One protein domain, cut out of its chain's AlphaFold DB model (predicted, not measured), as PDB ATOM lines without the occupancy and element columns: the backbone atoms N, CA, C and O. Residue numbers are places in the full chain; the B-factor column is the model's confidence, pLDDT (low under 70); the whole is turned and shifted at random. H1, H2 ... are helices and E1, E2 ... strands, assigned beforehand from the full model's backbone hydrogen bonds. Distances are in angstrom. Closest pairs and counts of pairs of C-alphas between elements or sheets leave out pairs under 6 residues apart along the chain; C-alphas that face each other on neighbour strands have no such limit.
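Overview. This is residues 135 to 317, 577 to 591 and 618 to 625 of the 635 residues of an uncharacterized protein of Chloroflexi bacterium (UniProt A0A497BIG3). A strongly twisted wall of four parallel strands, E1 to E4, has helices H1 and H4 over one face, with H2 packing on H4, and a smaller sheet, the long hairpin E5 and E6 with E7, partly covers the other face, its strands crossed on those of the wall. The turn of that hairpin, at Glu 274, makes one end of the longest axis, and the loop round His 196 the other. The printed part has 206 residues, with seven helices and seven strands in the order E1 H1 E2 H2 E3 H3 H4 E4 E5 E6 H5 E7 H6 H7, a mixed class. The sheets run E1 E2 E3 E4, parallel, and E5 E6 E7, mixed. The whole is compact, with a radius of gyration of the C-alphas of 17.5 A and spans of 54 by 43 by 38 A.

Along the chain. E1, residues 145 to 149, begins at C-alpha 145 (-27.981, 10.829, -49.885). H1 is residues 162 to 174, 18.0 A long; E2, 179 to 182; H2, 202 to 213, 16.6 A; E3, 221 to 226, 16.5 A; H3, 231 to 238; H4, 242 to 252, 15.3 A; E4, 258 to 263, 15.0 A. E5, residues 265 to 272, is 22.5 A long, and E6, 275 to 282, 22.7 A. H5 is residues 294 to 302, E7 311 to 314, H6 580 to 585, and H7 619 to 623, ending at C-alpha 623 (-17.321, 37.413, -33.337).

Arrangement. Across E1 and E2, N 148 and O 179 are 3.0 A apart; across E2 and E3, N 182 and O 223 are 2.8 A; across E3 and E4, N 224 and O 259 are 3.0 A. H1 and H4 are on one face of the sheet E1 E2 E3 E4, an arrangement of two layers, one of helices and one of strands. E1, H1, E2 form a strand-helix-strand unit, parallel neighbours with a helix between, as do E2, H2, E3; E3, H3 H4, E4; and E6, H5, E7; each crossover is right-handed. H4 touches H2, Cys 207 and Leu 246 having the closest C-alphas at 5.7 A, and H3, where those of Glu 231 and Phe 242 are 6.0 A apart. H3 only grazes the sheet, with residues 231 to 235. The two sheets make a sandwich, two sheets face to face, their facing parts 8.6 A centre to centre. In the hairpin E5 and E6, N 268 and O 279 are 2.8 A apart; across the parallel E6 and E7, N 280 and O 311 are 2.8 A. H5 only grazes this sheet, with residues 295 to 300. H6 is apart from H5, and H7 from H6. In the seven helices every O i to N i+4 pair is within hydrogen-bond range.

Size, cuts and confidence. The C-alphas farthest apart, those of His 196 and Glu 274, are 54.0 A apart. Residues 318 to 576 and 592 to 617 are not printed; the gaps between C-alphas are 14.3 A and 8.8 A. The links E1 to H1, E2 to H2 and E6 to H5 are long. Residues 301 to 306 and 620 to 625, of which 620 to 623 belong to H7, stand free. The mean pLDDT of the printed part is 78.3, with residues 135 to 143, 284 to 317, 586 to 588 and 618 to 625 under 70.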
ATOM      1  N   VAL A 135     -39.098  13.991 -59.360       64.62
ATOM      2  CA  VAL A 135     -38.450  12.690 -59.261       64.62
ATOM      3  C   VAL A 135     -36.955  12.908 -59.088       64.62
ATOM      4  O   VAL A 135     -36.271  13.343 -60.015       64.62
ATOM      5  N   ILE A 136     -36.429  12.534 -57.928       66.12
ATOM      6  CA  ILE A 136     -34.987  12.471 -57.705       66.12
ATOM      7  C   ILE A 136     -34.533  11.065 -58.110       66.12
ATOM      8  O   ILE A 136     -34.691  10.094 -57.367       66.12
ATOM      9  N   ALA A 137     -34.023  10.937 -59.338       50.31
ATOM     10  CA  ALA A 137     -33.526   9.672 -59.870       50.31
ATOM     11  C   ALA A 137     -32.125   9.366 -59.316       50.31
ATOM     12  O   ALA A 137     -31.190  10.129 -59.546       50.31
ATOM     13  N   ASN A 138     -31.954   8.237 -58.626       53.16
ATOM     14  CA  ASN A 138     -30.631   7.644 -58.427       53.16
ATOM     15  C   ASN A 138     -30.719   6.142 -58.111       53.16
ATOM     16  O   ASN A 138     -31.781   5.614 -57.781       53.16
ATOM     17  N   HIS A 139     -29.585   5.452 -58.215       47.62
ATOM     18  CA  HIS A 139     -29.452   4.025 -57.930       47.62
ATOM     19  C   HIS A 139     -29.246   3.799 -56.426       47.62
ATOM     20  O   HIS A 139     -28.157   4.022 -55.897       47.62
ATOM     21  N   PHE A 140     -30.294   3.377 -55.717       57.19
ATOM     22  CA  PHE A 140     -30.275   3.286 -54.256       57.19
ATOM     23  C   PHE A 140     -30.200   1.855 -53.739       57.19
ATOM     24  O   PHE A 140     -31.128   1.071 -53.918       57.19
ATOM     25  N   HIS A 141     -29.083   1.566 -53.070       50.03
ATOM     26  CA  HIS A 141     -28.888   0.461 -52.127       50.03
ATOM     27  C   HIS A 141     -27.570   0.659 -51.339       50.03
ATOM     28  O   HIS A 141     -27.512   0.381 -50.141       50.03
ATOM     29  N   ASP A 142     -26.547   1.267 -51.968       52.34
ATOM     30  CA  ASP A 142     -25.166   1.236 -51.448       52.34
ATOM     31  C   ASP A 142     -24.638   2.545 -50.819       52.34
ATOM     32  O   ASP A 142     -23.704   2.488 -50.014       52.34
ATOM     33  N   LYS A 143     -25.201   3.726 -51.132       65.19
ATOM     34  CA  LYS A 143     -24.713   5.028 -50.621       65.19
ATOM     35  C   LYS A 143     -25.840   5.920 -50.067       65.19
ATOM     36  O   LYS A 143     -26.880   6.027 -50.716       65.19
ATOM     37  N   PRO A 144     -25.653   6.563 -48.895       74.31
ATOM     38  CA  PRO A 144     -26.580   7.574 -48.384       74.31
ATOM     39  C   PRO A 144     -26.646   8.817 -49.284       74.31
ATOM     40  O   PRO A 144     -25.654   9.170 -49.919       74.31
ATOM     41  N   ILE A 145     -27.791   9.499 -49.282       80.94
ATOM     42  CA  ILE A 145     -27.981  10.829 -49.885       80.94
ATOM     43  C   ILE A 145     -28.034  11.855 -48.774       80.94
ATOM     44  O   ILE A 145     -28.658  11.581 -47.752       80.94
ATOM     45  N   SER A 146     -27.488  13.041 -49.012       88.19
ATOM     46  CA  SER A 146     -27.631  14.184 -48.118       88.19
ATOM     47  C   SER A 146     -28.345  15.335 -48.825       88.19
ATOM     48  O   SER A 146     -28.012  15.671 -49.960       88.19
ATOM     49  N   PHE A 147     -29.306  15.941 -48.133       91.19
ATOM     50  CA  PHE A 147     -30.026  17.143 -48.546       91.19
ATOM     51  C   PHE A 147     -29.729  18.276 -47.567       91.19
ATOM     52  O   PHE A 147     -29.646  18.038 -46.358       91.19
ATOM     53  N   GLY A 148     -29.605  19.498 -48.073       93.81
ATOM     54  CA  GLY A 148     -29.627  20.694 -47.237       93.81
ATOM     55  C   GLY A 148     -31.069  21.061 -46.898       93.81
ATOM     56  O   GLY A 148     -31.978  20.840 -47.696       93.81
ATOM     57  N   VAL A 149     -31.300  21.606 -45.713       93.56
ATOM     58  CA  VAL A 149     -32.608  22.107 -45.296       93.56
ATOM     59  C   VAL A 149     -32.414  23.435 -44.580       93.56
ATOM     60  O   VAL A 149     -31.675  23.510 -43.598       93.56
ATOM     61  N   ILE A 150     -33.099  24.467 -45.062       92.94
ATOM     62  CA  ILE A 150     -33.072  25.823 -44.508       92.94
ATOM     63  C   ILE A 150     -34.484  26.403 -44.552       92.94
ATOM     64  O   ILE A 150     -35.181  26.212 -45.539       92.94
ATOM     65  N   ALA A 151     -34.944  27.070 -43.502       89.31
ATOM     66  CA  ALA A 151     -36.305  27.601 -43.419       89.31
ATOM     67  C   ALA A 151     -36.320  28.915 -42.653       89.31
ATOM     68  O   ALA A 151     -35.309  29.250 -42.027       89.31
ATOM     69  N   ASP A 152     -37.468  29.601 -42.664       88.75
ATOM     70  CA  ASP A 152     -37.733  30.736 -41.773       88.75
ATOM     71  C   ASP A 152     -36.573  31.740 -41.811       88.75
ATOM     72  O   ASP A 152     -35.955  32.096 -40.801       88.75
ATOM     73  N   MET A 153     -36.198  32.101 -43.037       91.75
ATOM     74  CA  MET A 153     -35.064  32.972 -43.310       91.75
ATOM     75  C   MET A 153     -35.450  34.429 -43.097       91.75
ATOM     76  O   MET A 153     -34.605  35.222 -42.683       91.75
ATOM     77  N   HIS A 154     -36.734  34.745 -43.310       92.62
ATOM     78  CA  HIS A 154     -37.324  36.061 -43.103       92.62
ATOM     79  C   HIS A 154     -36.474  37.180 -43.718       92.62
ATOM     80  O   HIS A 154     -36.224  38.204 -43.074       92.62
ATOM     81  N   LEU A 155     -36.016  36.974 -44.960       94.38
ATOM     82  CA  LEU A 155     -35.307  38.001 -45.716       94.38
ATOM     83  C   LEU A 155     -36.152  39.273 -45.764       94.38
ATOM     84  O   LEU A 155     -37.381  39.209 -45.828       94.38
ATOM     85  N   CYS A 156     -35.492  40.425 -45.769       94.56
ATOM     86  CA  CYS A 156     -36.097  41.750 -45.613       94.56
ATOM     87  C   CYS A 156     -36.462  42.104 -44.165       94.56
ATOM     88  O   CYS A 156     -37.040  43.166 -43.944       94.56
ATOM     89  N   SER A 157     -36.132  41.278 -43.171       93.25
ATOM     90  CA  SER A 157     -36.296  41.613 -41.754       93.25
ATOM     91  C   SER A 157     -34.999  42.161 -41.168       93.25
ATOM     92  O   SER A 157     -33.933  41.593 -41.363       93.25
ATOM     93  N   LYS A 158     -35.069  43.170 -40.295       90.56
ATOM     94  CA  LYS A 158     -33.899  43.632 -39.512       90.56
ATOM     95  C   LYS A 158     -33.283  42.551 -38.617       90.56
ATOM     96  O   LYS A 158     -32.181  42.742 -38.106       90.56
ATOM     97  N   ALA A 159     -34.019  41.473 -38.352       86.81
ATOM     98  CA  ALA A 159     -33.559  40.348 -37.549       86.81
ATOM     99  C   ALA A 159     -32.961  39.205 -38.388       86.81
ATOM    100  O   ALA A 159     -32.530  38.209 -37.810       86.81
ATOM    101  N   GLU A 160     -32.930  39.317 -39.717       90.50
ATOM    102  CA  GLU A 160     -32.354  38.288 -40.586       90.50
ATOM    103  C   GLU A 160     -30.869  38.019 -40.258       90.50
ATOM    104  O   GLU A 160     -30.130  38.874 -39.744       90.50
ATOM    105  N   ARG A 161     -30.428  36.793 -40.539       87.94
ATOM    106  CA  ARG A 161     -29.053  36.328 -40.333       87.94
ATOM    107  C   ARG A 161     -28.463  35.809 -41.640       87.94
ATOM    108  O   ARG A 161     -28.277  34.605 -41.825       87.94
ATOM    109  N   LEU A 162     -28.137  36.741 -42.538       90.38
ATOM    110  CA  LEU A 162     -27.468  36.448 -43.815       90.38
ATOM    111  C   LEU A 162     -26.127  35.726 -43.632       90.38
ATOM    112  O   LEU A 162     -25.734  34.931 -44.483       90.38
ATOM    113  N   ASP A 163     -25.439  35.968 -42.517       84.75
ATOM    114  CA  ASP A 163     -24.220  35.260 -42.130       84.75
ATOM    115  C   ASP A 163     -24.475  33.759 -41.926       84.75
ATOM    116  O   ASP A 163     -23.721  32.927 -42.429       84.75
ATOM    117  N   VAL A 164     -25.574  33.406 -41.253       86.62
ATOM    118  CA  VAL A 164     -25.985  32.011 -41.033       86.62
ATOM    119  C   VAL A 164     -26.433  31.373 -42.344       86.62
ATOM    120  O   VAL A 164     -26.059  30.237 -42.634       86.62
ATOM    121  N   MET A 165     -27.192  32.109 -43.157       92.75
ATOM    122  CA  MET A 165     -27.639  31.644 -44.470       92.75
ATOM    123  C   MET A 165     -26.444  31.349 -45.389       92.75
ATOM    124  O   MET A 165     -26.370  30.271 -45.969       92.75
ATOM    125  N   ASN A 166     -25.458  32.247 -45.474       92.88
ATOM    126  CA  ASN A 166     -24.243  32.007 -46.260       92.88
ATOM    127  C   ASN A 166     -23.424  30.831 -45.721       92.88
ATOM    128  O   ASN A 166     -23.010  29.982 -46.510       92.88
ATOM    129  N   ALA A 167     -23.261  30.724 -44.398       89.19
ATOM    130  CA  ALA A 167     -22.579  29.587 -43.783       89.19
ATOM    131  C   ALA A 167     -23.270  28.249 -44.102       89.19
ATOM    132  O   ALA A 167     -22.591  27.247 -44.318       89.19
ATOM    133  N   ALA A 168     -24.605  28.233 -44.190       91.62
ATOM    134  CA  ALA A 168     -25.362  27.057 -44.610       91.62
ATOM    135  C   ALA A 168     -24.996  26.621 -46.031       91.62
ATOM    136  O   ALA A 168     -24.629  25.467 -46.251       91.62
ATOM    137  N   TYR A 169     -25.042  27.547 -46.991       96.38
ATOM    138  CA  TYR A 169     -24.724  27.247 -48.389       96.38
ATOM    139  C   TYR A 169     -23.248  26.891 -48.601       96.38
ATOM    140  O   TYR A 169     -22.949  26.028 -49.427       96.38
ATOM    141  N   ASP A 170     -22.336  27.492 -47.837       93.19
ATOM    142  CA  ASP A 170     -20.920  27.120 -47.838       93.19
ATOM    143  C   ASP A 170     -20.717  25.689 -47.332       93.19
ATOM    144  O   ASP A 170     -19.999  24.912 -47.962       93.19
ATOM    145  N   GLU A 171     -21.390  25.302 -46.246       92.25
ATOM    146  CA  GLU A 171     -21.328  23.938 -45.712       92.25
ATOM    147  C   GLU A 171     -21.958  22.925 -46.683       92.25
ATOM    148  O   GLU A 171     -21.417  21.835 -46.890       92.25
ATOM    149  N   PHE A 172     -23.073  23.284 -47.331       95.44
ATOM    150  CA  PHE A 172     -23.693  22.453 -48.365       95.44
ATOM    151  C   PHE A 172     -22.731  22.225 -49.535       95.44
ATOM    152  O   PHE A 172     -22.514  21.076 -49.934       95.44
ATOM    153  N   ALA A 173     -22.088  23.287 -50.027       94.25
ATOM    154  CA  ALA A 173     -21.100  23.200 -51.097       94.25
ATOM    155  C   ALA A 173     -19.878  22.366 -50.677       94.25
ATOM    156  O   ALA A 173     -19.456  21.477 -51.418       94.25
ATOM    157  N   ALA A 174     -19.351  22.586 -49.468       91.12
ATOM    158  CA  ALA A 174     -18.207  21.850 -48.927       91.12
ATOM    159  C   ALA A 174     -18.471  20.339 -48.814       91.12
ATOM    160  O   ALA A 174     -17.553  19.533 -48.973       91.12
ATOM    161  N   ARG A 175     -19.728  19.942 -48.581       88.56
ATOM    162  CA  ARG A 175     -20.155  18.536 -48.506       88.56
ATOM    163  C   ARG A 175     -20.652  17.961 -49.833       88.56
ATOM    164  O   ARG A 175     -21.060  16.800 -49.865       88.56
ATOM    165  N   GLY A 176     -20.618  18.738 -50.916       91.44
ATOM    166  CA  GLY A 176     -21.096  18.313 -52.233       91.44
ATOM    167  C   GLY A 176     -22.611  18.092 -52.297       91.44
ATOM    168  O   GLY A 176     -23.078  17.272 -53.083       91.44
ATOM    169  N   ILE A 177     -23.382  18.783 -51.453       93.00
ATOM    170  CA  ILE A 177     -24.846  18.743 -51.466       93.00
ATOM    171  C   ILE A 177     -25.345  19.618 -52.614       93.00
ATOM    172  O   ILE A 177     -25.080  20.813 -52.646       93.00
ATOM    173  N   THR A 178     -26.110  19.029 -53.531       93.06
ATOM    174  CA  THR A 178     -26.652  19.718 -54.716       93.06
ATOM    175  C   THR A 178     -28.129  20.084 -54.586       93.06
ATOM    176  O   THR A 178     -28.675  20.773 -55.442       93.06
ATOM    177  N   THR A 179     -28.807  19.595 -53.547       93.00
ATOM    178  CA  THR A 179     -30.257  19.734 -53.367       93.00
ATOM    179  C   THR A 179     -30.556  20.268 -51.975       93.00
ATOM    180  O   THR A 179     -30.201  19.639 -50.974       93.00
ATOM    181  N   VAL A 180     -31.227  21.417 -51.925       95.44
ATOM    182  CA  VAL A 180     -31.643  22.099 -50.696       95.44
ATOM    183  C   VAL A 180     -33.162  22.253 -50.692       95.44
ATOM    184  O   VAL A 180     -33.748  22.595 -51.716       95.44
ATOM    185  N   PHE A 181     -33.803  22.010 -49.551       94.31
ATOM    186  CA  PHE A 181     -35.238  22.220 -49.358       94.31
ATOM    187  C   PHE A 181     -35.507  23.428 -48.463       94.31
ATOM    188  O   PHE A 181     -34.881  23.558 -47.407       94.31
ATOM    189  N   CYS A 182     -36.472  24.261 -48.859       93.62
ATOM    190  CA  CYS A 182     -36.930  25.408 -48.084       93.62
ATOM    191  C   CYS A 182     -38.453  25.394 -47.846       93.62
ATOM    192  O   CYS A 182     -39.223  25.690 -48.762       93.62
ATOM    193  N   PRO A 183     -38.916  25.038 -46.633       89.69
ATOM    194  CA  PRO A 183     -40.334  24.948 -46.289       89.69
ATOM    195  C   PRO A 183     -40.977  26.309 -45.936       89.69
ATOM    196  O   PRO A 183     -41.685  26.406 -44.936       89.69
ATOM    197  N   GLY A 184     -40.744  27.353 -46.737       89.62
ATOM    198  CA  GLY A 184     -41.395  28.669 -46.605       89.62
ATOM    199  C   GLY A 184     -40.774  29.635 -45.590       89.62
ATOM    200  O   GLY A 184     -39.726  29.346 -44.997       89.62
ATOM    201  N   ASN A 185     -41.427  30.793 -45.418       92.19
ATOM    202  CA  ASN A 185     -40.960  31.939 -44.627       92.19
ATOM    203  C   ASN A 185     -39.558  32.413 -45.036       92.19
ATOM    204  O   ASN A 185     -38.698  32.718 -44.204       92.19
ATOM    205  N   TYR A 186     -39.280  32.417 -46.335       94.06
ATOM    206  CA  TYR A 186     -38.003  32.857 -46.874       94.06
ATOM    207  C   TYR A 186     -37.916  34.382 -46.983       94.06
ATOM    208  O   TYR A 186     -36.817  34.916 -46.858       94.06
ATOM    209  N   ILE A 187     -39.043  35.085 -47.115       95.31
ATOM    210  CA  ILE A 187     -39.158  36.534 -46.899       95.31
ATOM    211  C   ILE A 187     -39.954  36.834 -45.627       95.31
ATOM    212  O   ILE A 187     -40.710  36.008 -45.129       95.31
ATOM    213  N   ASP A 188     -39.805  38.037 -45.077       93.12
ATOM    214  CA  ASP A 188     -40.589  38.461 -43.913       93.12
ATOM    215  C   ASP A 188     -42.015  38.891 -44.294       93.12
ATOM    216  O   ASP A 188     -42.870  39.047 -43.422       93.12
ATOM    217  N   GLY A 189     -42.302  39.083 -45.584       92.06
ATOM    218  CA  GLY A 189     -43.588  39.589 -46.047       92.06
ATOM    219  C   GLY A 189     -43.912  40.960 -45.454       92.06
ATOM    220  O   GLY A 189     -43.093  41.614 -44.804       92.06
ATOM    221  N   GLU A 190     -45.140  41.433 -45.649       91.50
ATOM    222  CA  GLU A 190     -45.563  42.704 -45.060       91.50
ATOM    223  C   GLU A 190     -46.952  42.609 -44.435       91.50
ATOM    224  O   GLU A 190     -47.944  42.299 -45.096       91.50
ATOM    225  N   CYS A 191     -47.042  42.900 -43.140       88.94
ATOM    226  CA  CYS A 191     -48.269  42.958 -42.358       88.94
ATOM    227  C   CYS A 191     -48.186  44.087 -41.318       88.94
ATOM    228  O   CYS A 191     -47.122  44.606 -40.998       88.94
ATOM    229  N   ARG A 192     -49.329  44.472 -40.736       85.06
ATOM    230  CA  ARG A 192     -49.450  45.650 -39.852       85.06
ATOM    231  C   ARG A 192     -48.449  45.700 -38.693       85.06
ATOM    232  O   ARG A 192     -48.200  46.783 -38.177       85.06
ATOM    233  N   PHE A 193     -47.963  44.554 -38.217       85.00
ATOM    234  CA  PHE A 193     -47.107  44.486 -37.032       85.00
ATOM    235  C   PHE A 193     -45.607  44.395 -37.336       85.00
ATOM    236  O   PHE A 193     -44.833  44.691 -36.428       85.00
ATOM    237  N   ASN A 194     -45.192  44.008 -38.550       88.81
ATOM    238  CA  ASN A 194     -43.773  43.889 -38.906       88.81
ATOM    239  C   ASN A 194     -43.262  45.054 -39.767       88.81
ATOM    240  O   ASN A 194     -42.055  45.223 -39.854       88.81
ATOM    241  N   THR A 195     -44.133  45.923 -40.304       86.88
ATOM    242  CA  THR A 195     -43.752  47.043 -41.194       86.88
ATOM    243  C   THR A 195     -42.572  47.887 -40.687       86.88
ATOM    244  O   THR A 195     -41.725  48.297 -41.464       86.88
ATOM    245  N   HIS A 196     -42.463  48.150 -39.380       87.19
ATOM    246  CA  HIS A 196     -41.361  48.956 -38.826       87.19
ATOM    247  C   HIS A 196     -40.031  48.192 -38.668       87.19
ATOM    248  O   HIS A 196     -38.986  48.795 -38.391       87.19
ATOM    249  N   GLU A 197     -40.071  46.868 -38.796       87.56
ATOM    250  CA  GLU A 197     -38.930  45.956 -38.700       87.56
ATOM    251  C   GLU A 197     -38.436  45.488 -40.081       87.56
ATOM    252  O   GLU A 197     -37.444  44.767 -40.128       87.56
ATOM    253  N   LEU A 198     -39.051  45.955 -41.175       91.69
ATOM    254  CA  LEU A 198     -38.649  45.633 -42.544       91.69
ATOM    255  C   LEU A 198     -37.471  46.484 -43.047       91.69
ATOM    256  O   LEU A 198     -37.264  47.623 -42.610       91.69
ATOM    257  N   LEU A 199     -36.705  45.899 -43.966       89.06
ATOM    258  CA  LEU A 199     -35.635  46.506 -44.761       89.06
ATOM    259  C   LEU A 199     -36.115  46.863 -46.178       89.06
ATOM    260  O   LEU A 199     -35.668  47.863 -46.730       89.06
ATOM    261  N   ALA A 200     -37.046  46.079 -46.732       88.69
ATOM    262  CA  ALA A 200     -37.664  46.281 -48.042       88.69
ATOM    263  C   ALA A 200     -39.197  46.142 -47.950       88.69
ATOM    264  O   ALA A 200     -39.711  45.347 -47.156       88.69
ATOM    265  N   HIS A 201     -39.926  46.926 -48.750       89.31
ATOM    266  CA  HIS A 201     -41.385  47.067 -48.657       89.31
ATOM    267  C   HIS A 201     -42.093  46.692 -49.960       89.31
ATOM    268  O   HIS A 201     -41.661  47.046 -51.050       89.31
ATOM    269  N   GLY A 202     -43.247  46.042 -49.844       86.94
ATOM    270  CA  GLY A 202     -44.019  45.591 -50.996       86.94
ATOM    271  C   GLY A 202     -43.388  44.425 -51.764       86.94
ATOM    272  O   GLY A 202     -42.291  43.957 -51.478       86.94
ATOM    273  N   ILE A 203     -44.134  43.938 -52.757       87.00
ATOM    274  CA  ILE A 203     -43.818  42.702 -53.489       87.00
ATOM    275  C   ILE A 203     -42.509  42.823 -54.281       87.00
ATOM    276  O   ILE A 203     -41.672  41.932 -54.213       87.00
ATOM    277  N   ALA A 204     -42.338  43.914 -55.035       84.94
ATOM    278  CA  ALA A 204     -41.201  44.075 -55.939       84.94
ATOM    279  C   ALA A 204     -39.876  44.217 -55.175       84.94
ATOM    280  O   ALA A 204     -38.935  43.483 -55.463       84.94
ATOM    281  N   ASP A 205     -39.822  45.094 -54.168       86.00
ATOM    282  CA  ASP A 205     -38.577  45.351 -53.439       86.00
ATOM    283  C   ASP A 205     -38.181  44.148 -52.577       86.00
ATOM    284  O   ASP A 205     -37.000  43.824 -52.510       86.00
ATOM    285  N   GLN A 206     -39.140  43.446 -51.954       93.88
ATOM    286  CA  GLN A 206     -38.825  42.215 -51.219       93.88
ATOM    287  C   GLN A 206     -38.395  41.072 -52.146       93.88
ATOM    288  O   GLN A 206     -37.510  40.300 -51.784       93.88
ATOM    289  N   CYS A 207     -38.981  40.969 -53.344       92.19
ATOM    290  CA  CYS A 207     -38.557  39.998 -54.353       92.19
ATOM    291  C   CYS A 207     -37.110  40.258 -54.787       92.19
ATOM    292  O   CYS A 207     -36.277  39.356 -54.710       92.19
ATOM    293  N   GLN A 208     -36.786  41.503 -55.156       91.75
ATOM    294  CA  GLN A 208     -35.426  41.858 -55.557       91.75
ATOM    295  C   GLN A 208     -34.436  41.651 -54.407       91.75
ATOM    296  O   GLN A 208     -33.395  41.030 -54.602       91.75
ATOM    297  N   TYR A 209     -34.795  42.078 -53.191       93.81
ATOM    298  CA  TYR A 209     -33.968  41.859 -52.009       93.81
ATOM    299  C   TYR A 209     -33.676  40.370 -51.792       93.81
ATOM    300  O   TYR A 209     -32.533  39.994 -51.537       93.81
ATOM    301  N   ALA A 210     -34.689  39.510 -51.926       96.25
ATOM    302  CA  ALA A 210     -34.509  38.075 -51.803       96.25
ATOM    303  C   ALA A 210     -33.586  37.515 -52.898       96.25
ATOM    304  O   ALA A 210     -32.680  36.755 -52.575       96.25
ATOM    305  N   ILE A 211     -33.747  37.915 -54.163       95.56
ATOM    306  CA  ILE A 211     -32.872  37.476 -55.268       95.56
ATOM    307  C   ILE A 211     -31.408  37.857 -55.004       95.56
ATOM    308  O   ILE A 211     -30.517  37.017 -55.168       95.56
ATOM    309  N   ASP A 212     -31.176  39.092 -54.554       93.19
ATOM    310  CA  ASP A 212     -29.842  39.642 -54.315       93.19
ATOM    311  C   ASP A 212     -29.120  38.933 -53.159       93.19
ATOM    312  O   ASP A 212     -27.913  38.691 -53.228       93.19
ATOM    313  N   HIS A 213     -29.852  38.575 -52.100       95.19
ATOM    314  CA  HIS A 213     -29.262  38.064 -50.859       95.19
ATOM    315  C   HIS A 213     -29.363  36.543 -50.696       95.19
ATOM    316  O   HIS A 213     -28.678  35.984 -49.837       95.19
ATOM    317  N   TRP A 214     -30.166  35.847 -51.510       97.06
ATOM    318  CA  TRP A 214     -30.276  34.390 -51.447       97.06
ATOM    319  C   TRP A 214     -29.029  33.722 -52.041       97.06
ATOM    320  O   TRP A 214     -28.842  33.776 -53.263       97.06
ATOM    321  N   PRO A 215     -28.176  33.059 -51.226       95.06
ATOM    322  CA  PRO A 215     -26.863  32.619 -51.672       95.06
ATOM    323  C   PRO A 215     -26.944  31.622 -52.825       95.06
ATOM    324  O   PRO A 215     -27.608  30.593 -52.730       95.06
ATOM    325  N   ALA A 216     -26.201  31.906 -53.893       94.62
ATOM    326  CA  ALA A 216     -25.970  30.977 -54.989       94.62
ATOM    327  C   ALA A 216     -24.631  30.258 -54.787       94.62
ATOM    328  O   ALA A 216     -23.615  30.886 -54.465       94.62
ATOM    329  N   ARG A 217     -24.599  28.940 -55.001       96.31
ATOM    330  CA  ARG A 217     -23.360  28.148 -55.060       96.31
ATOM    331  C   ARG A 217     -23.410  27.225 -56.281       96.31
ATOM    332  O   ARG A 217     -24.464  26.638 -56.533       96.31
ATOM    333  N   PRO A 218     -22.311  27.073 -57.045       94.31
ATOM    334  CA  PRO A 218     -22.307  26.240 -58.244       94.31
ATOM    335  C   PRO A 218     -22.805  24.815 -57.973       94.31
ATOM    336  O   PRO A 218     -22.299  24.129 -57.088       94.31
ATOM    337  N   GLY A 219     -23.790  24.368 -58.756       91.69
ATOM    338  CA  GLY A 219     -24.347  23.014 -58.672       91.69
ATOM    339  C   GLY A 219     -25.383  22.792 -57.565       91.69
ATOM    340  O   GLY A 219     -25.939  21.696 -57.498       91.69
ATOM    341  N   ILE A 220     -25.678  23.795 -56.734       96.50
ATOM    342  CA  ILE A 220     -26.748  23.718 -55.734       96.50
ATOM    343  C   ILE A 220     -28.049  24.247 -56.335       96.50
ATOM    344  O   ILE A 220     -28.060  25.318 -56.935       96.50
ATOM    345  N   LYS A 221     -29.142  23.502 -56.152       96.12
ATOM    346  CA  LYS A 221     -30.512  23.962 -56.399       96.12
ATOM    347  C   LYS A 221     -31.316  23.963 -55.108       96.12
ATOM    348  O   LYS A 221     -31.264  22.989 -54.347       96.12
ATOM    349  N   THR A 222     -32.097  25.016 -54.911       96.25
ATOM    350  CA  THR A 222     -32.981  25.190 -53.764       96.25
ATOM    351  C   THR A 222     -34.429  25.095 -54.206       96.25
ATOM    352  O   THR A 222     -34.916  25.906 -54.989       96.25
ATOM    353  N   TYR A 223     -35.114  24.090 -53.677       94.31
ATOM    354  CA  TYR A 223     -36.519  23.817 -53.919       94.31
ATOM    355  C   TYR A 223     -37.340  24.365 -52.761       94.31
ATOM    356  O   TYR A 223     -37.125  23.961 -51.613       94.31
ATOM    357  N   PHE A 224     -38.261  25.280 -53.042       93.69
ATOM    358  CA  PHE A 224     -38.959  26.029 -52.003       93.69
ATOM    359  C   PHE A 224     -40.471  26.086 -52.219       93.69
ATOM    360  O   PHE A 224     -40.955  25.999 -53.348       93.69
ATOM    361  N   VAL A 225     -41.206  26.207 -51.115       90.50
ATOM    362  CA  VAL A 225     -42.669  26.360 -51.081       90.50
ATOM    363  C   VAL A 225     -43.039  27.649 -50.359       90.50
ATOM    364  O   VAL A 225     -42.272  28.114 -49.519       90.50
ATOM    365  N   ASP A 226     -44.211  28.202 -50.655       89.75
ATOM    366  CA  ASP A 226     -44.738  29.373 -49.940       89.75
ATOM    367  C   ASP A 226     -45.486  28.958 -48.671       89.75
ATOM    368  O   ASP A 226     -46.156  27.924 -48.656       89.75
ATOM    369  N   GLY A 227     -45.404  29.772 -47.618       84.94
ATOM    370  CA  GLY A 227     -46.293  29.667 -46.460       84.94
ATOM    371  C   GLY A 227     -47.637  30.370 -46.672       84.94
ATOM    372  O   GLY A 227     -47.817  31.135 -47.619       84.94
ATOM    373  N   ASP A 228     -48.601  30.124 -45.775       85.62
ATOM    374  CA  ASP A 228     -49.867  30.884 -45.728       85.62
ATOM    375  C   ASP A 228     -49.719  32.215 -44.969       85.62
ATOM    376  O   ASP A 228     -50.558  33.114 -45.060       85.62
ATOM    377  N   ASP A 229     -48.628  32.370 -44.235       85.00
ATOM    378  CA  ASP A 229     -48.115  33.616 -43.691       85.00
ATOM    379  C   ASP A 229     -46.898  34.112 -44.483       85.00
ATOM    380  O   ASP A 229     -46.506  33.505 -45.472       85.00
ATOM    381  N   HIS A 230     -46.385  35.291 -44.116       91.44
ATOM    382  CA  HIS A 230     -45.272  35.967 -44.788       91.44
ATOM    383  C   HIS A 230     -45.483  36.126 -46.309       91.44
ATOM    384  O   HIS A 230     -46.155  37.084 -46.712       91.44
ATOM    385  N   GLU A 231     -44.995  35.197 -47.143       91.88
ATOM    386  CA  GLU A 231     -45.311  35.131 -48.580       91.88
ATOM    387  C   GLU A 231     -46.825  35.083 -48.833       91.88
ATOM    388  O   GLU A 231     -47.367  35.834 -49.655       91.88
ATOM    389  N   GLY A 232     -47.532  34.245 -48.069       88.25
ATOM    390  CA  GLY A 232     -48.965  34.011 -48.211       88.25
ATOM    391  C   GLY A 232     -49.811  35.253 -47.945       88.25
ATOM    392  O   GLY A 232     -50.900  35.398 -48.507       88.25
ATOM    393  N   TRP A 233     -49.306  36.231 -47.183       90.88
ATOM    394  CA  TRP A 233     -50.003  37.509 -47.011       90.88
ATOM    395  C   TRP A 233     -50.158  38.261 -48.333       90.88
ATOM    396  O   TRP A 233     -51.205  38.886 -48.539       90.88
ATOM    397  N   PHE A 234     -49.158  38.183 -49.220       88.75
ATOM    398  CA  PHE A 234     -49.250  38.774 -50.551       88.75
ATOM    399  C   PHE A 234     -50.247  38.017 -51.429       88.75
ATOM    400  O   PHE A 234     -51.094  38.624 -52.085       88.75
ATOM    401  N   GLN A 235     -50.252  36.688 -51.360       87.38
ATOM    402  CA  GLN A 235     -51.229  35.885 -52.089       87.38
ATOM    403  C   GLN A 235     -52.671  36.188 -51.661       87.38
ATOM    404  O   GLN A 235     -53.550  36.414 -52.495       87.38
ATOM    405  N   GLN A 236     -52.933  36.272 -50.358       84.00
ATOM    406  CA  GLN A 236     -54.284  36.478 -49.832       84.00
ATOM    407  C   GLN A 236     -54.864  37.869 -50.147       84.00
ATOM    408  O   GLN A 236     -56.085  38.010 -50.319       84.00
ATOM    409  N   ARG A 237     -54.021  38.910 -50.178       85.31
ATOM    410  CA  ARG A 237     -54.451  40.309 -50.363       85.31
ATOM    411  C   ARG A 237     -54.279  40.818 -51.794       85.31
ATOM    412  O   ARG A 237     -55.141  41.572 -52.270       85.31
ATOM    413  N   GLU A 238     -53.187  40.434 -52.446       84.50
ATOM    414  CA  GLU A 238     -52.769  40.880 -53.776       84.50
ATOM    415  C   GLU A 238     -52.909  39.794 -54.855       84.50
ATOM    416  O   GLU A 238     -52.729  40.110 -56.028       84.50
ATOM    417  N   GLY A 239     -53.297  38.562 -54.502       84.81
ATOM    418  CA  GLY A 239     -53.602  37.499 -55.470       84.81
ATOM    419  C   GLY A 239     -52.398  37.050 -56.292       84.81
ATOM    420  O   GLY A 239     -52.573  36.633 -57.434       84.81
ATOM    421  N   ILE A 240     -51.192  37.188 -55.741       84.69
ATOM    422  CA  ILE A 240     -49.934  36.811 -56.385       84.69
ATOM    423  C   ILE A 240     -49.341  35.578 -55.705       84.69
ATOM    424  O   ILE A 240     -49.260  35.524 -54.481       84.69
ATOM    425  N   GLU A 241     -48.927  34.600 -56.497       86.62
ATOM    426  CA  GLU A 241     -48.136  33.465 -56.028       86.62
ATOM    427  C   GLU A 241     -46.675  33.922 -55.924       86.62
ATOM    428  O   GLU A 241     -45.941  33.953 -56.917       86.62
ATOM    429  N   PHE A 242     -46.283  34.394 -54.733       91.19
ATOM    430  CA  PHE A 242     -45.019  35.110 -54.545       91.19
ATOM    431  C   PHE A 242     -43.813  34.253 -54.931       91.19
ATOM    432  O   PHE A 242     -42.910  34.754 -55.597       91.19
ATOM    433  N   GLY A 243     -43.811  32.961 -54.598       91.31
ATOM    434  CA  GLY A 243     -42.698  32.087 -54.943       91.31
ATOM    435  C   GLY A 243     -42.554  31.833 -56.439       91.31
ATOM    436  O   GLY A 243     -41.432  31.833 -56.953       91.31
ATOM    437  N   ARG A 244     -43.670  31.718 -57.173       90.25
ATOM    438  CA  ARG A 244     -43.640  31.649 -58.641       90.25
ATOM    439  C   ARG A 244     -43.114  32.953 -59.236       90.25
ATOM    440  O   ARG A 244     -42.264  32.904 -60.122       90.25
ATOM    441  N   PHE A 245     -43.580  34.097 -58.734       90.00
ATOM    442  CA  PHE A 245     -43.097  35.412 -59.156       90.00
ATOM    443  C   PHE A 245     -41.585  35.557 -58.926       90.00
ATOM    444  O   PHE A 245     -40.855  35.873 -59.863       90.00
ATOM    445  N   LEU A 246     -41.095  35.234 -57.724       94.12
ATOM    446  CA  LEU A 246     -39.672  35.288 -57.386       94.12
ATOM    447  C   LEU A 246     -38.830  34.393 -58.293       94.12
ATOM    448  O   LEU A 246     -37.796  34.833 -58.789       94.12
ATOM    449  N   MET A 247     -39.265  33.155 -58.544       94.69
ATOM    450  CA  MET A 247     -38.552  32.232 -59.432       94.69
ATOM    451  C   MET A 247     -38.410  32.801 -60.851       94.69
ATOM    452  O   MET A 247     -37.330  32.715 -61.434       94.69
ATOM    453  N   LEU A 248     -39.476  33.375 -61.412       87.62
ATOM    454  CA  LEU A 248     -39.456  33.936 -62.767       87.62
ATOM    455  C   LEU A 248     -38.562  35.177 -62.862       87.62
ATOM    456  O   LEU A 248     -37.786  35.300 -63.809       87.62
ATOM    457  N   GLU A 249     -38.624  36.067 -61.870       88.25
ATOM    458  CA  GLU A 249     -37.754  37.247 -61.813       88.25
ATOM    459  C   GLU A 249     -36.280  36.845 -61.613       88.25
ATOM    460  O   GLU A 249     -35.392  37.403 -62.257       88.25
ATOM    461  N   ALA A 250     -36.006  35.814 -60.806       92.62
ATOM    462  CA  ALA A 250     -34.667  35.251 -60.652       92.62
ATOM    463  C   ALA A 250     -34.144  34.679 -61.985       92.62
ATOM    464  O   ALA A 250     -33.021  34.983 -62.395       92.62
ATOM    465  N   GLN A 251     -34.969  33.920 -62.713       92.06
ATOM    466  CA  GLN A 251     -34.624  33.370 -64.030       92.06
ATOM    467  C   GLN A 251     -34.347  34.464 -65.064       92.06
ATOM    468  O   GLN A 251     -33.372  34.364 -65.810       92.06
ATOM    469  N   ALA A 252     -35.141  35.538 -65.073       86.75
ATOM    470  CA  ALA A 252     -34.903  36.700 -65.930       86.75
ATOM    471  C   ALA A 252     -33.545  37.376 -65.644       86.75
ATOM    472  O   ALA A 252     -32.951  37.977 -66.539       86.75
ATOM    473  N   GLN A 253     -33.027  37.226 -64.421       91.88
ATOM    474  CA  GLN A 253     -31.709  37.698 -63.983       91.88
ATOM    475  C   GLN A 253     -30.608  36.618 -64.086       91.88
ATOM    476  O   GLN A 253     -29.490  36.821 -63.617       91.88
ATOM    477  N   GLY A 254     -30.894  35.471 -64.716       91.38
ATOM    478  CA  GLY A 254     -29.930  34.390 -64.957       91.38
ATOM    479  C   GLY A 254     -29.752  33.397 -63.800       91.38
ATOM    480  O   GLY A 254     -28.804  32.611 -63.814       91.38
ATOM    481  N   ARG A 255     -30.638  33.410 -62.798       92.88
ATOM    482  CA  ARG A 255     -30.648  32.462 -61.672       92.88
ATOM    483  C   ARG A 255     -31.614  31.307 -61.953       92.88
ATOM    484  O   ARG A 255     -32.827  31.465 -61.883       92.88
ATOM    485  N   GLU A 256     -31.072  30.125 -62.234       93.62
ATOM    486  CA  GLU A 256     -31.848  28.881 -62.426       93.62
ATOM    487  C   GLU A 256     -31.776  27.918 -61.220       93.62
ATOM    488  O   GLU A 256     -32.245  26.776 -61.277       93.62
ATOM    489  N   ASP A 257     -31.129  28.344 -60.135       96.00
ATOM    490  CA  ASP A 257     -30.923  27.564 -58.913       96.00
ATOM    491  C   ASP A 257     -32.117  27.607 -57.951       96.00
ATOM    492  O   ASP A 257     -32.266  26.690 -57.146       96.00
ATOM    493  N   LEU A 258     -32.983  28.617 -58.048       96.19
ATOM    494  CA  LEU A 258     -34.195  28.740 -57.239       96.19
ATOM    495  C   LEU A 258     -35.375  28.107 -57.979       96.19
ATOM    496  O   LEU A 258     -35.722  28.526 -59.081       96.19
ATOM    497  N   VAL A 259     -35.993  27.090 -57.378       94.06
ATOM    498  CA  VAL A 259     -37.085  26.328 -57.992       94.06
ATOM    499  C   VAL A 259     -38.301  26.338 -57.076       94.06
ATOM    500  O   VAL A 259     -38.305  25.706 -56.017       94.06
ATOM    501  N   TYR A 260     -39.342  27.049 -57.499       92.00
ATOM    502  CA  TYR A 260     -40.609  27.086 -56.786       92.00
ATOM    503  C   TYR A 260     -41.402  25.798 -57.002       92.00
ATOM    504  O   TYR A 260     -41.499  25.294 -58.122       92.00
ATOM    505  N   MET A 261     -41.971  25.278 -55.919       88.12
ATOM    506  CA  MET A 261     -42.590  23.954 -55.885       88.12
ATOM    507  C   MET A 261     -44.085  23.965 -55.597       88.12
ATOM    508  O   MET A 261     -44.749  22.962 -55.851       88.12
ATOM    509  N   GLY A 262     -44.606  25.076 -55.085       85.31
ATOM    510  CA  GLY A 262     -46.024  25.242 -54.805       85.31
ATOM    511  C   GLY A 262     -46.307  25.887 -53.454       85.31
ATOM    512  O   GLY A 262     -45.408  26.264 -52.698       85.31
ATOM    513  N   TYR A 263     -47.597  26.003 -53.162       82.94
ATOM    514  CA  TYR A 263     -48.119  26.653 -51.969       82.94
ATOM    515  C   TYR A 263     -48.336  25.651 -50.833       82.94
ATOM    516  O   TYR A 263     -48.994  24.625 -51.023       82.94
ATOM    517  N   MET A 264     -47.847  25.983 -49.636       79.94
ATOM    518  CA  MET A 264     -47.902  25.226 -48.378       79.94
ATOM    519  C   MET A 264     -47.140  23.906 -48.355       79.94
ATOM    520  O   MET A 264     -46.496  23.599 -47.356       79.94
ATOM    521  N   GLU A 265     -47.193  23.102 -49.409       84.25
ATOM    522  CA  GLU A 265     -46.500  21.821 -49.445       84.25
ATOM    523  C   GLU A 265     -46.099  21.392 -50.852       84.25
ATOM    524  O   GLU A 265     -46.705  21.785 -51.846       84.25
ATOM    525  N   ALA A 266     -45.082  20.538 -50.910       84.75
ATOM    526  CA  ALA A 266     -44.654  19.854 -52.118       84.75
ATOM    527  C   ALA A 266     -44.119  18.457 -51.790       84.75
ATOM    528  O   ALA A 266     -43.482  18.243 -50.752       84.75
ATOM    529  N   ASP A 267     -44.348  17.514 -52.704       85.81
ATOM    530  CA  ASP A 267     -43.886  16.132 -52.590       85.81
ATOM    531  C   ASP A 267     -42.728  15.845 -53.544       85.81
ATOM    532  O   ASP A 267     -42.776  16.135 -54.740       85.81
ATOM    533  N   PHE A 268     -41.697  15.196 -53.014       83.44
ATOM    534  CA  PHE A 268     -40.523  14.762 -53.758       83.44
ATOM    535  C   PHE A 268     -40.450  13.244 -53.747       83.44
ATOM    536  O   PHE A 268     -40.443  12.607 -52.688       83.44
ATOM    537  N   GLU A 269     -40.385  12.659 -54.937       84.69
ATOM    538  CA  GLU A 269     -40.326  11.216 -55.104       84.69
ATOM    539  C   GLU A 269     -38.873  10.736 -55.107       84.69
ATOM    540  O   GLU A 269     -38.080  11.071 -55.991       84.69
ATOM    541  N   LEU A 270     -38.544   9.891 -54.132       80.19
ATOM    542  CA  LEU A 270     -37.315   9.112 -54.091       80.19
ATOM    543  C   LEU A 270     -37.587   7.751 -54.738       80.19
ATOM    544  O   LEU A 270     -38.175   6.865 -54.114       80.19
ATOM    545  N   LYS A 271     -37.185   7.575 -56.000       79.38
ATOM    546  CA  LYS A 271     -37.375   6.298 -56.710       79.38
ATOM    547  C   LYS A 271     -36.448   5.219 -56.172       79.38
ATOM    548  O   LYS A 271     -35.263   5.473 -55.995       79.38
ATOM    549  N   ALA A 272     -36.966   4.013 -55.984       73.00
ATOM    550  CA  ALA A 272     -36.205   2.799 -55.709       73.00
ATOM    551  C   ALA A 272     -36.490   1.749 -56.807       73.00
ATOM    552  O   ALA A 272     -37.494   1.866 -57.510       73.00
ATOM    553  N   PRO A 273     -35.636   0.724 -56.992       74.62
ATOM    554  CA  PRO A 273     -35.828  -0.298 -58.026       74.62
ATOM    555  C   PRO A 273     -37.212  -0.974 -58.046       74.62
ATOM    556  O   PRO A 273     -37.745  -1.233 -59.120       74.62
ATOM    557  N   GLU A 274     -37.802  -1.239 -56.877       76.12
ATOM    558  CA  GLU A 274     -39.084  -1.941 -56.706       76.12
ATOM    559  C   GLU A 274     -40.161  -1.067 -56.034       76.12
ATOM    560  O   GLU A 274     -41.216  -1.567 -55.644       76.12
ATOM    561  N   GLY A 275     -39.918   0.236 -55.861       78.25
ATOM    562  CA  GLY A 275     -40.850   1.112 -55.154       78.25
ATOM    563  C   GLY A 275     -40.392   2.562 -55.057       78.25
ATOM    564  O   GLY A 275     -39.646   3.052 -55.902       78.25
ATOM    565  N   LYS A 276     -40.878   3.276 -54.038       81.38
ATOM    566  CA  LYS A 276     -40.554   4.690 -53.822       81.38
ATOM    567  C   LYS A 276     -40.790   5.140 -52.384       81.38
ATOM    568  O   LYS A 276     -41.665   4.605 -51.707       81.38
ATOM    569  N   ALA A 277     -40.067   6.177 -51.972       75.19
ATOM    570  CA  ALA A 277     -40.370   6.989 -50.797       75.19
ATOM    571  C   ALA A 277     -40.818   8.392 -51.220       75.19
ATOM    572  O   ALA A 277     -40.400   8.898 -52.260       75.19
ATOM    573  N   ILE A 278     -41.637   9.035 -50.386       82.25
ATOM    574  CA  ILE A 278     -42.016  10.443 -50.552       82.25
ATOM    575  C   ILE A 278     -41.371  11.271 -49.442       82.25
ATOM    576  O   ILE A 278     -41.529  10.956 -48.257       82.25
ATOM    577  N   VAL A 279     -40.660  12.327 -49.831       82.88
ATOM    578  CA  VAL A 279     -40.244  13.413 -48.940       82.88
ATOM    579  C   VAL A 279     -41.228  14.557 -49.146       82.88
ATOM    580  O   VAL A 279     -41.278  15.126 -50.229       82.88
ATOM    581  N   LYS A 280     -42.013  14.885 -48.122       84.88
ATOM    582  CA  LYS A 280     -42.925  16.030 -48.137       84.88
ATOM    583  C   LYS A 280     -42.234  17.227 -47.494       84.88
ATOM    584  O   LYS A 280     -41.822  17.145 -46.336       84.88
ATOM    585  N   VAL A 281     -42.108  18.319 -48.236       82.00
ATOM    586  CA  VAL A 281     -41.675  19.626 -47.726       82.00
ATOM    587  C   VAL A 281     -42.935  20.420 -47.437       82.00
ATOM    588  O   VAL A 281     -43.771  20.561 -48.323       82.00
ATOM    589  N   ILE A 282     -43.103  20.882 -46.200       81.31
ATOM    590  CA  ILE A 282     -44.340  21.526 -45.763       81.31
ATOM    591  C   ILE A 282     -44.078  22.734 -44.868       81.31
ATOM    592  O   ILE A 282     -43.344  22.671 -43.879       81.31
ATOM    593  N   HIS A 283     -44.767  23.814 -45.200       75.94
ATOM    594  CA  HIS A 283     -44.989  24.960 -44.349       75.94
ATOM    595  C   HIS A 283     -46.281  24.736 -43.546       75.94
ATOM    596  O   HIS A 283     -47.393  24.898 -44.046       75.94
ATOM    597  N   ALA A 284     -46.168  24.254 -42.309       60.06
ATOM    598  CA  ALA A 284     -47.340  23.857 -41.531       60.06
ATOM    599  C   ALA A 284     -47.999  25.079 -40.867       60.06
ATOM    600  O   ALA A 284     -47.350  25.760 -40.094       60.06
ATOM    601  N   GLY A 285     -49.289  25.344 -41.103       55.53
ATOM    602  CA  GLY A 285     -49.968  26.528 -40.545       55.53
ATOM    603  C   GLY A 285     -50.203  26.503 -39.019       55.53
ATOM    604  O   GLY A 285     -50.112  25.466 -38.360       55.53
ATOM    605  N   GLY A 286     -50.583  27.651 -38.442       50.88
ATOM    606  CA  GLY A 286     -50.952  27.801 -37.019       50.88
ATOM    607  C   GLY A 286     -49.813  28.286 -36.109       50.88
ATOM    608  O   GLY A 286     -48.657  28.273 -36.486       50.88
ATOM    609  N   GLY A 287     -50.111  28.777 -34.900       37.25
ATOM    610  CA  GLY A 287     -49.073  29.312 -33.999       37.25
ATOM    611  C   GLY A 287     -48.172  28.231 -33.386       37.25
ATOM    612  O   GLY A 287     -48.606  27.096 -33.194       37.25
ATOM    613  N   SER A 288     -46.941  28.599 -33.010       36.34
ATOM    614  CA  SER A 288     -46.033  27.716 -32.260       36.34
ATOM    615  C   SER A 288     -46.735  27.169 -31.003       36.34
ATOM    616  O   SER A 288     -47.288  27.926 -30.201       36.34
ATOM    617  N   SER A 289     -46.767  25.842 -30.854       36.16
ATOM    618  CA  SER A 289     -47.425  25.135 -29.742       36.16
ATOM    619  C   SER A 289     -46.700  25.370 -28.406       36.16
ATOM    620  O   SER A 289     -45.642  25.987 -28.366       36.16
ATOM    621  N   TYR A 290     -47.197  24.849 -27.280       31.94
ATOM    622  CA  TYR A 290     -46.379  24.749 -26.055       31.94
ATOM    623  C   TYR A 290     -45.419  23.544 -26.138       31.94
ATOM    624  O   TYR A 290     -44.204  23.716 -26.071       31.94
ATOM    625  N   ALA A 291     -45.937  22.343 -26.420       32.53
ATOM    626  CA  ALA A 291     -45.141  21.119 -26.574       32.53
ATOM    627  C   ALA A 291     -44.473  21.019 -27.959       32.53
ATOM    628  O   ALA A 291     -45.112  21.316 -28.969       32.53
ATOM    629  N   PHE A 292     -43.196  20.613 -28.015       37.50
ATOM    630  CA  PHE A 292     -42.369  20.695 -29.231       37.50
ATOM    631  C   PHE A 292     -42.844  19.851 -30.413       37.50
ATOM    632  O   PHE A 292     -42.750  20.291 -31.554       37.50
ATOM    633  N   SER A 293     -43.436  18.706 -30.114       42.28
ATOM    634  CA  SER A 293     -43.903  17.695 -31.055       42.28
ATOM    635  C   SER A 293     -45.389  17.802 -31.414       42.28
ATOM    636  O   SER A 293     -45.860  17.138 -32.329       42.28
ATOM    637  N   TYR A 294     -46.171  18.609 -30.691       37.59
ATOM    638  CA  TYR A 294     -47.633  18.526 -30.773       37.59
ATOM    639  C   TYR A 294     -48.173  18.853 -32.173       37.59
ATOM    640  O   TYR A 294     -49.063  18.171 -32.674       37.59
ATOM    641  N   ALA A 295     -47.620  19.877 -32.826       45.25
ATOM    642  CA  ALA A 295     -48.077  20.296 -34.148       45.25
ATOM    643  C   ALA A 295     -47.595  19.349 -35.265       45.25
ATOM    644  O   ALA A 295     -48.389  18.957 -36.119       45.25
ATOM    645  N   SER A 296     -46.335  18.896 -35.213       46.78
ATOM    646  CA  SER A 296     -45.783  17.885 -36.131       46.78
ATOM    647  C   SER A 296     -46.514  16.547 -36.007       46.78
ATOM    648  O   SER A 296     -46.835  15.920 -37.014       46.78
ATOM    649  N   GLN A 297     -46.854  16.125 -34.790       43.53
ATOM    650  CA  GLN A 297     -47.632  14.912 -34.554       43.53
ATOM    651  C   GLN A 297     -49.059  15.027 -35.066       43.53
ATOM    652  O   GLN A 297     -49.514  14.108 -35.737       43.53
ATOM    653  N   LYS A 298     -49.754  16.145 -34.820       46.16
ATOM    654  CA  LYS A 298     -51.110  16.359 -35.352       46.16
ATOM    655  C   LYS A 298     -51.138  16.356 -36.880       46.16
ATOM    656  O   LYS A 298     -52.048  15.769 -37.459       46.16
ATOM    657  N   LEU A 299     -50.117  16.926 -37.517       50.44
ATOM    658  CA  LEU A 299     -49.932  16.859 -38.966       50.44
ATOM    659  C   LEU A 299     -49.700  15.413 -39.444       50.44
ATOM    660  O   LEU A 299     -50.354  14.933 -40.369       50.44
ATOM    661  N   VAL A 300     -48.815  14.667 -38.777       50.19
ATOM    662  CA  VAL A 300     -48.578  13.254 -39.108       50.19
ATOM    663  C   VAL A 300     -49.826  12.395 -38.865       50.19
ATOM    664  O   VAL A 300     -50.085  11.440 -39.604       50.19
ATOM    665  N   GLU A 301     -50.623  12.715 -37.849       42.81
ATOM    666  CA  GLU A 301     -51.917  12.096 -37.561       42.81
ATOM    667  C   GLU A 301     -52.970  12.416 -38.628       42.81
ATOM    668  O   GLU A 301     -53.769  11.527 -38.932       42.81
ATOM    669  N   SER A 302     -52.945  13.611 -39.237       51.59
ATOM    670  CA  SER A 302     -53.908  13.993 -40.279       51.59
ATOM    671  C   SER A 302     -53.722  13.254 -41.606       51.59
ATOM    672  O   SER A 302     -54.682  13.145 -42.364       51.59
ATOM    673  N   PHE A 303     -52.541  12.687 -41.888       51.59
ATOM    674  CA  PHE A 303     -52.329  11.918 -43.121       51.59
ATOM    675  C   PHE A 303     -53.177  10.635 -43.162       51.59
ATOM    676  O   PHE A 303     -53.148   9.808 -42.232       51.59
ATOM    677  N   GLN A 304     -53.889  10.420 -44.270       37.81
ATOM    678  CA  GLN A 304     -54.675   9.207 -44.489       37.81
ATOM    679  C   GLN A 304     -53.780   7.987 -44.777       37.81
ATOM    680  O   GLN A 304     -52.592   8.091 -45.092       37.81
ATOM    681  N   GLY A 305     -54.317   6.778 -44.588       34.75
ATOM    682  CA  GLY A 305     -53.590   5.545 -44.903       34.75
ATOM    683  C   GLY A 305     -53.400   5.392 -46.414       34.75
ATOM    684  O   GLY A 305     -54.388   5.305 -47.125       34.75
ATOM    685  N   GLY A 306     -52.147   5.337 -46.881       40.91
ATOM    686  CA  GLY A 306     -51.791   5.264 -48.309       40.91
ATOM    687  C   GLY A 306     -51.127   6.536 -48.851       40.91
ATOM    688  O   GLY A 306     -50.354   6.450 -49.795       40.91
ATOM    689  N   GLU A 307     -51.336   7.676 -48.188       51.19
ATOM    690  CA  GLU A 307     -50.817   9.003 -48.581       51.19
ATOM    691  C   GLU A 307     -49.708   9.504 -47.640       51.19
ATOM    692  O   GLU A 307     -49.338  10.675 -47.638       51.19
ATOM    693  N   LYS A 308     -49.191   8.627 -46.773       56.47
ATOM    694  CA  LYS A 308     -48.204   9.018 -45.763       56.47
ATOM    695  C   LYS A 308     -46.836   9.227 -46.410       56.47
ATOM    696  O   LYS A 308     -46.319   8.271 -46.995       56.47
ATOM    697  N   PRO A 309     -46.205  10.398 -46.235       59.59
ATOM    698  CA  PRO A 309     -44.821  10.571 -46.640       59.59
ATOM    699  C   PRO A 309     -43.894   9.739 -45.748       59.59
ATOM    700  O   PRO A 309     -44.196   9.476 -44.585       59.59
ATOM    701  N   ALA A 310     -42.749   9.331 -46.287       48.47
ATOM    702  CA  ALA A 310     -41.712   8.648 -45.517       48.47
ATOM    703  C   ALA A 310     -40.892   9.644 -44.670       48.47
ATOM    704  O   ALA A 310     -40.422   9.312 -43.579       48.47
ATOM    705  N   VAL A 311     -40.754  10.881 -45.157       55.69
ATOM    706  CA  VAL A 311     -40.085  11.993 -44.468       55.69
ATOM    707  C   VAL A 311     -40.937  13.257 -44.606       55.69
ATOM    708  O   VAL A 311     -41.360  13.588 -45.708       55.69
ATOM    709  N   CYS A 312     -41.151  13.978 -43.508       62.34
ATOM    710  CA  CYS A 312     -41.718  15.324 -43.475       62.34
ATOM    711  C   CYS A 312     -40.643  16.329 -43.055       62.34
ATOM    712  O   CYS A 312     -40.142  16.278 -41.930       62.34
ATOM    713  N   ILE A 313     -40.329  17.271 -43.935       60.12
ATOM    714  CA  ILE A 313     -39.498  18.436 -43.633       60.12
ATOM    715  C   ILE A 313     -40.448  19.595 -43.340       60.12
ATOM    716  O   ILE A 313     -41.172  20.032 -44.230       60.12
ATOM    717  N   ILE A 314     -40.480  20.043 -42.087       57.06
ATOM    718  CA  ILE A 314     -41.466  20.989 -41.559       57.06
ATOM    719  C   ILE A 314     -40.762  22.311 -41.212       57.06
ATOM    720  O   ILE A 314     -39.819  22.319 -40.418       57.06
ATOM    721  N   GLY A 315     -41.218  23.422 -41.791       38.69
ATOM    722  CA  GLY A 315     -40.822  24.785 -41.396       38.69
ATOM    723  C   GLY A 315     -41.663  25.335 -40.236       38.69
ATOM    724  O   GLY A 315     -42.379  24.583 -39.571       38.69
ATOM    725  N   HIS A 316     -41.619  26.648 -40.009       31.41
ATOM    726  CA  HIS A 316     -42.591  27.445 -39.245       31.41
ATOM    727  C   HIS A 316     -42.565  27.347 -37.714       31.41
ATOM    728  O   HIS A 316     -42.634  28.347 -37.001       31.41
ATOM    729  N   TYR A 317     -42.485  26.143 -37.144       37.03
ATOM    730  CA  TYR A 317     -42.687  25.989 -35.695       37.03
ATOM    731  C   TYR A 317     -41.455  26.309 -34.842       37.03
ATOM    732  O   TYR A 317     -41.628  26.587 -33.653       37.03
ATOM    733  N   ASP A 577     -32.768  36.038 -36.040       83.75
ATOM    734  CA  ASP A 577     -32.796  36.318 -34.606       83.75
ATOM    735  C   ASP A 577     -34.236  36.639 -34.149       83.75
ATOM    736  O   ASP A 577     -35.128  36.944 -34.938       83.75
ATOM    737  N   GLN A 578     -34.493  36.634 -32.839       80.06
ATOM    738  CA  GLN A 578     -35.828  36.982 -32.342       80.06
ATOM    739  C   GLN A 578     -36.240  38.411 -32.745       80.06
ATOM    740  O   GLN A 578     -35.580  39.395 -32.391       80.06
ATOM    741  N   THR A 579     -37.409  38.549 -33.371       82.50
ATOM    742  CA  THR A 579     -38.060  39.851 -33.609       82.50
ATOM    743  C   THR A 579     -38.671  40.428 -32.325       82.50
ATOM    744  O   THR A 579     -38.801  39.747 -31.295       82.50
ATOM    745  N   ARG A 580     -39.094  41.705 -32.337       80.62
ATOM    746  CA  ARG A 580     -39.853  42.273 -31.203       80.62
ATOM    747  C   ARG A 580     -41.159  41.519 -30.970       80.62
ATOM    748  O   ARG A 580     -41.540  41.315 -29.812       80.62
ATOM    749  N   PHE A 581     -41.819  41.085 -32.042       81.06
ATOM    750  CA  PHE A 581     -43.026  40.269 -31.962       81.06
ATOM    751  C   PHE A 581     -42.765  38.939 -31.238       81.06
ATOM    752  O   PHE A 581     -43.465  38.630 -30.267       81.06
ATOM    753  N   MET A 582     -41.718  38.207 -31.635       75.62
ATOM    754  CA  MET A 582     -41.336  36.936 -31.007       75.62
ATOM    755  C   MET A 582     -41.024  37.108 -29.522       75.62
ATOM    756  O   MET A 582     -41.570  36.377 -28.693       75.62
ATOM    757  N   ARG A 583     -40.241  38.134 -29.151       76.88
ATOM    758  CA  ARG A 583     -39.948  38.447 -27.740       76.88
ATOM    759  C   ARG A 583     -41.218  38.717 -26.932       76.88
ATOM    760  O   ARG A 583     -41.381  38.173 -25.842       76.88
ATOM    761  N   LYS A 584     -42.151  39.506 -27.475       77.81
ATOM    762  CA  LYS A 584     -43.434  39.816 -26.815       77.81
ATOM    763  C   LYS A 584     -44.305  38.570 -26.621       77.81
ATOM    764  O   LYS A 584     -45.037  38.480 -25.638       77.81
ATOM    765  N   ARG A 585     -44.226  37.614 -27.551       71.38
ATOM    766  CA  ARG A 585     -44.954  36.338 -27.519       71.38
ATOM    767  C   ARG A 585     -44.193  35.205 -26.819       71.38
ATOM    768  O   ARG A 585     -44.759  34.128 -26.679       71.38
ATOM    769  N   LYS A 586     -42.968  35.457 -26.339       69.62
ATOM    770  CA  LYS A 586     -42.066  34.464 -25.728       69.62
ATOM    771  C   LYS A 586     -41.770  33.273 -26.656       69.62
ATOM    772  O   LYS A 586     -41.688  32.138 -26.199       69.62
ATOM    773  N   LEU A 587     -41.628  33.538 -27.955       67.25
ATOM    774  CA  LEU A 587     -41.281  32.537 -28.965       67.25
ATOM    775  C   LEU A 587     -39.759  32.411 -29.072       67.25
ATOM    776  O   LEU A 587     -39.069  33.428 -29.143       67.25
ATOM    777  N   ALA A 588     -39.234  31.187 -29.072       67.12
ATOM    778  CA  ALA A 588     -37.811  30.917 -29.279       67.12
ATOM    779  C   ALA A 588     -37.467  30.924 -30.777       67.12
ATOM    780  O   ALA A 588     -38.297  30.531 -31.588       67.12
ATOM    781  N   ALA A 589     -36.247  31.351 -31.113       72.00
ATOM    782  CA  ALA A 589     -35.663  31.218 -32.446       72.00
ATOM    783  C   ALA A 589     -34.518  30.200 -32.353       72.00
ATOM    784  O   ALA A 589     -33.524  30.454 -31.667       72.00
ATOM    785  N   HIS A 590     -34.672  29.029 -32.969       77.31
ATOM    786  CA  HIS A 590     -33.599  28.036 -33.060       77.31
ATOM    787  C   HIS A 590     -32.776  28.323 -34.316       77.31
ATOM    788  O   HIS A 590     -33.017  27.730 -35.367       77.31
ATOM    789  N   VAL A 591     -31.841  29.270 -34.200       81.38
ATOM    790  CA  VAL A 591     -31.076  29.762 -35.349       81.38
ATOM    791  C   VAL A 591     -30.110  28.683 -35.838       81.38
ATOM    792  O   VAL A 591     -29.329  28.142 -35.054       81.38
ATOM    793  N   ASP A 618     -25.869  33.570 -30.428       62.78
ATOM    794  CA  ASP A 618     -25.820  35.018 -30.598       62.78
ATOM    795  C   ASP A 618     -24.600  35.474 -31.424       62.78
ATOM    796  O   ASP A 618     -23.568  34.802 -31.504       62.78
ATOM    797  N   ARG A 619     -24.719  36.646 -32.063       57.81
ATOM    798  CA  ARG A 619     -23.644  37.223 -32.890       57.81
ATOM    799  C   ARG A 619     -22.341  37.417 -32.097       57.81
ATOM    800  O   ARG A 619     -21.258  37.296 -32.663       57.81
ATOM    801  N   GLY A 620     -22.430  37.677 -30.789       54.72
ATOM    802  CA  GLY A 620     -21.274  37.870 -29.908       54.72
ATOM    803  C   GLY A 620     -20.438  36.602 -29.709       54.72
ATOM    804  O   GLY A 620     -19.218  36.690 -29.567       54.72
ATOM    805  N   TYR A 621     -21.064  35.427 -29.760       52.03
ATOM    806  CA  TYR A 621     -20.392  34.133 -29.677       52.03
ATOM    807  C   TYR A 621     -19.459  33.884 -30.875       52.03
ATOM    808  O   TYR A 621     -18.341  33.405 -30.684       52.03
ATOM    809  N   TYR A 622     -19.872  34.246 -32.096       51.72
ATOM    810  CA  TYR A 622     -19.084  34.001 -33.318       51.72
ATOM    811  C   TYR A 622     -18.068  35.095 -33.632       51.72
ATOM    812  O   TYR A 622     -17.020  34.796 -34.198       51.72
ATOM    813  N   LEU A 623     -18.313  36.340 -33.214       52.56
ATOM    814  CA  LEU A 623     -17.321  37.413 -33.337       52.56
ATOM    815  C   LEU A 623     -16.047  37.137 -32.514       52.56
ATOM    816  O   LEU A 623     -14.978  37.625 -32.863       52.56
ATOM    817  N   ASN A 624     -16.150  36.330 -31.451       48.38
ATOM    818  CA  ASN A 624     -15.055  36.036 -30.523       48.38
ATOM    819  C   ASN A 624     -14.357  34.685 -30.761       48.38
ATOM    820  O   ASN A 624     -13.476  34.316 -29.983       48.38
ATOM    821  N   ARG A 625     -14.735  33.930 -31.802       39.50
ATOM    822  CA  ARG A 625     -14.180  32.598 -32.072       39.50
ATOM    823  C   ARG A 625     -13.502  32.554 -33.446       39.50
ATOM    824  O   ARG A 625     -14.124  32.824 -34.465       39.50
TER     825      ARG A 625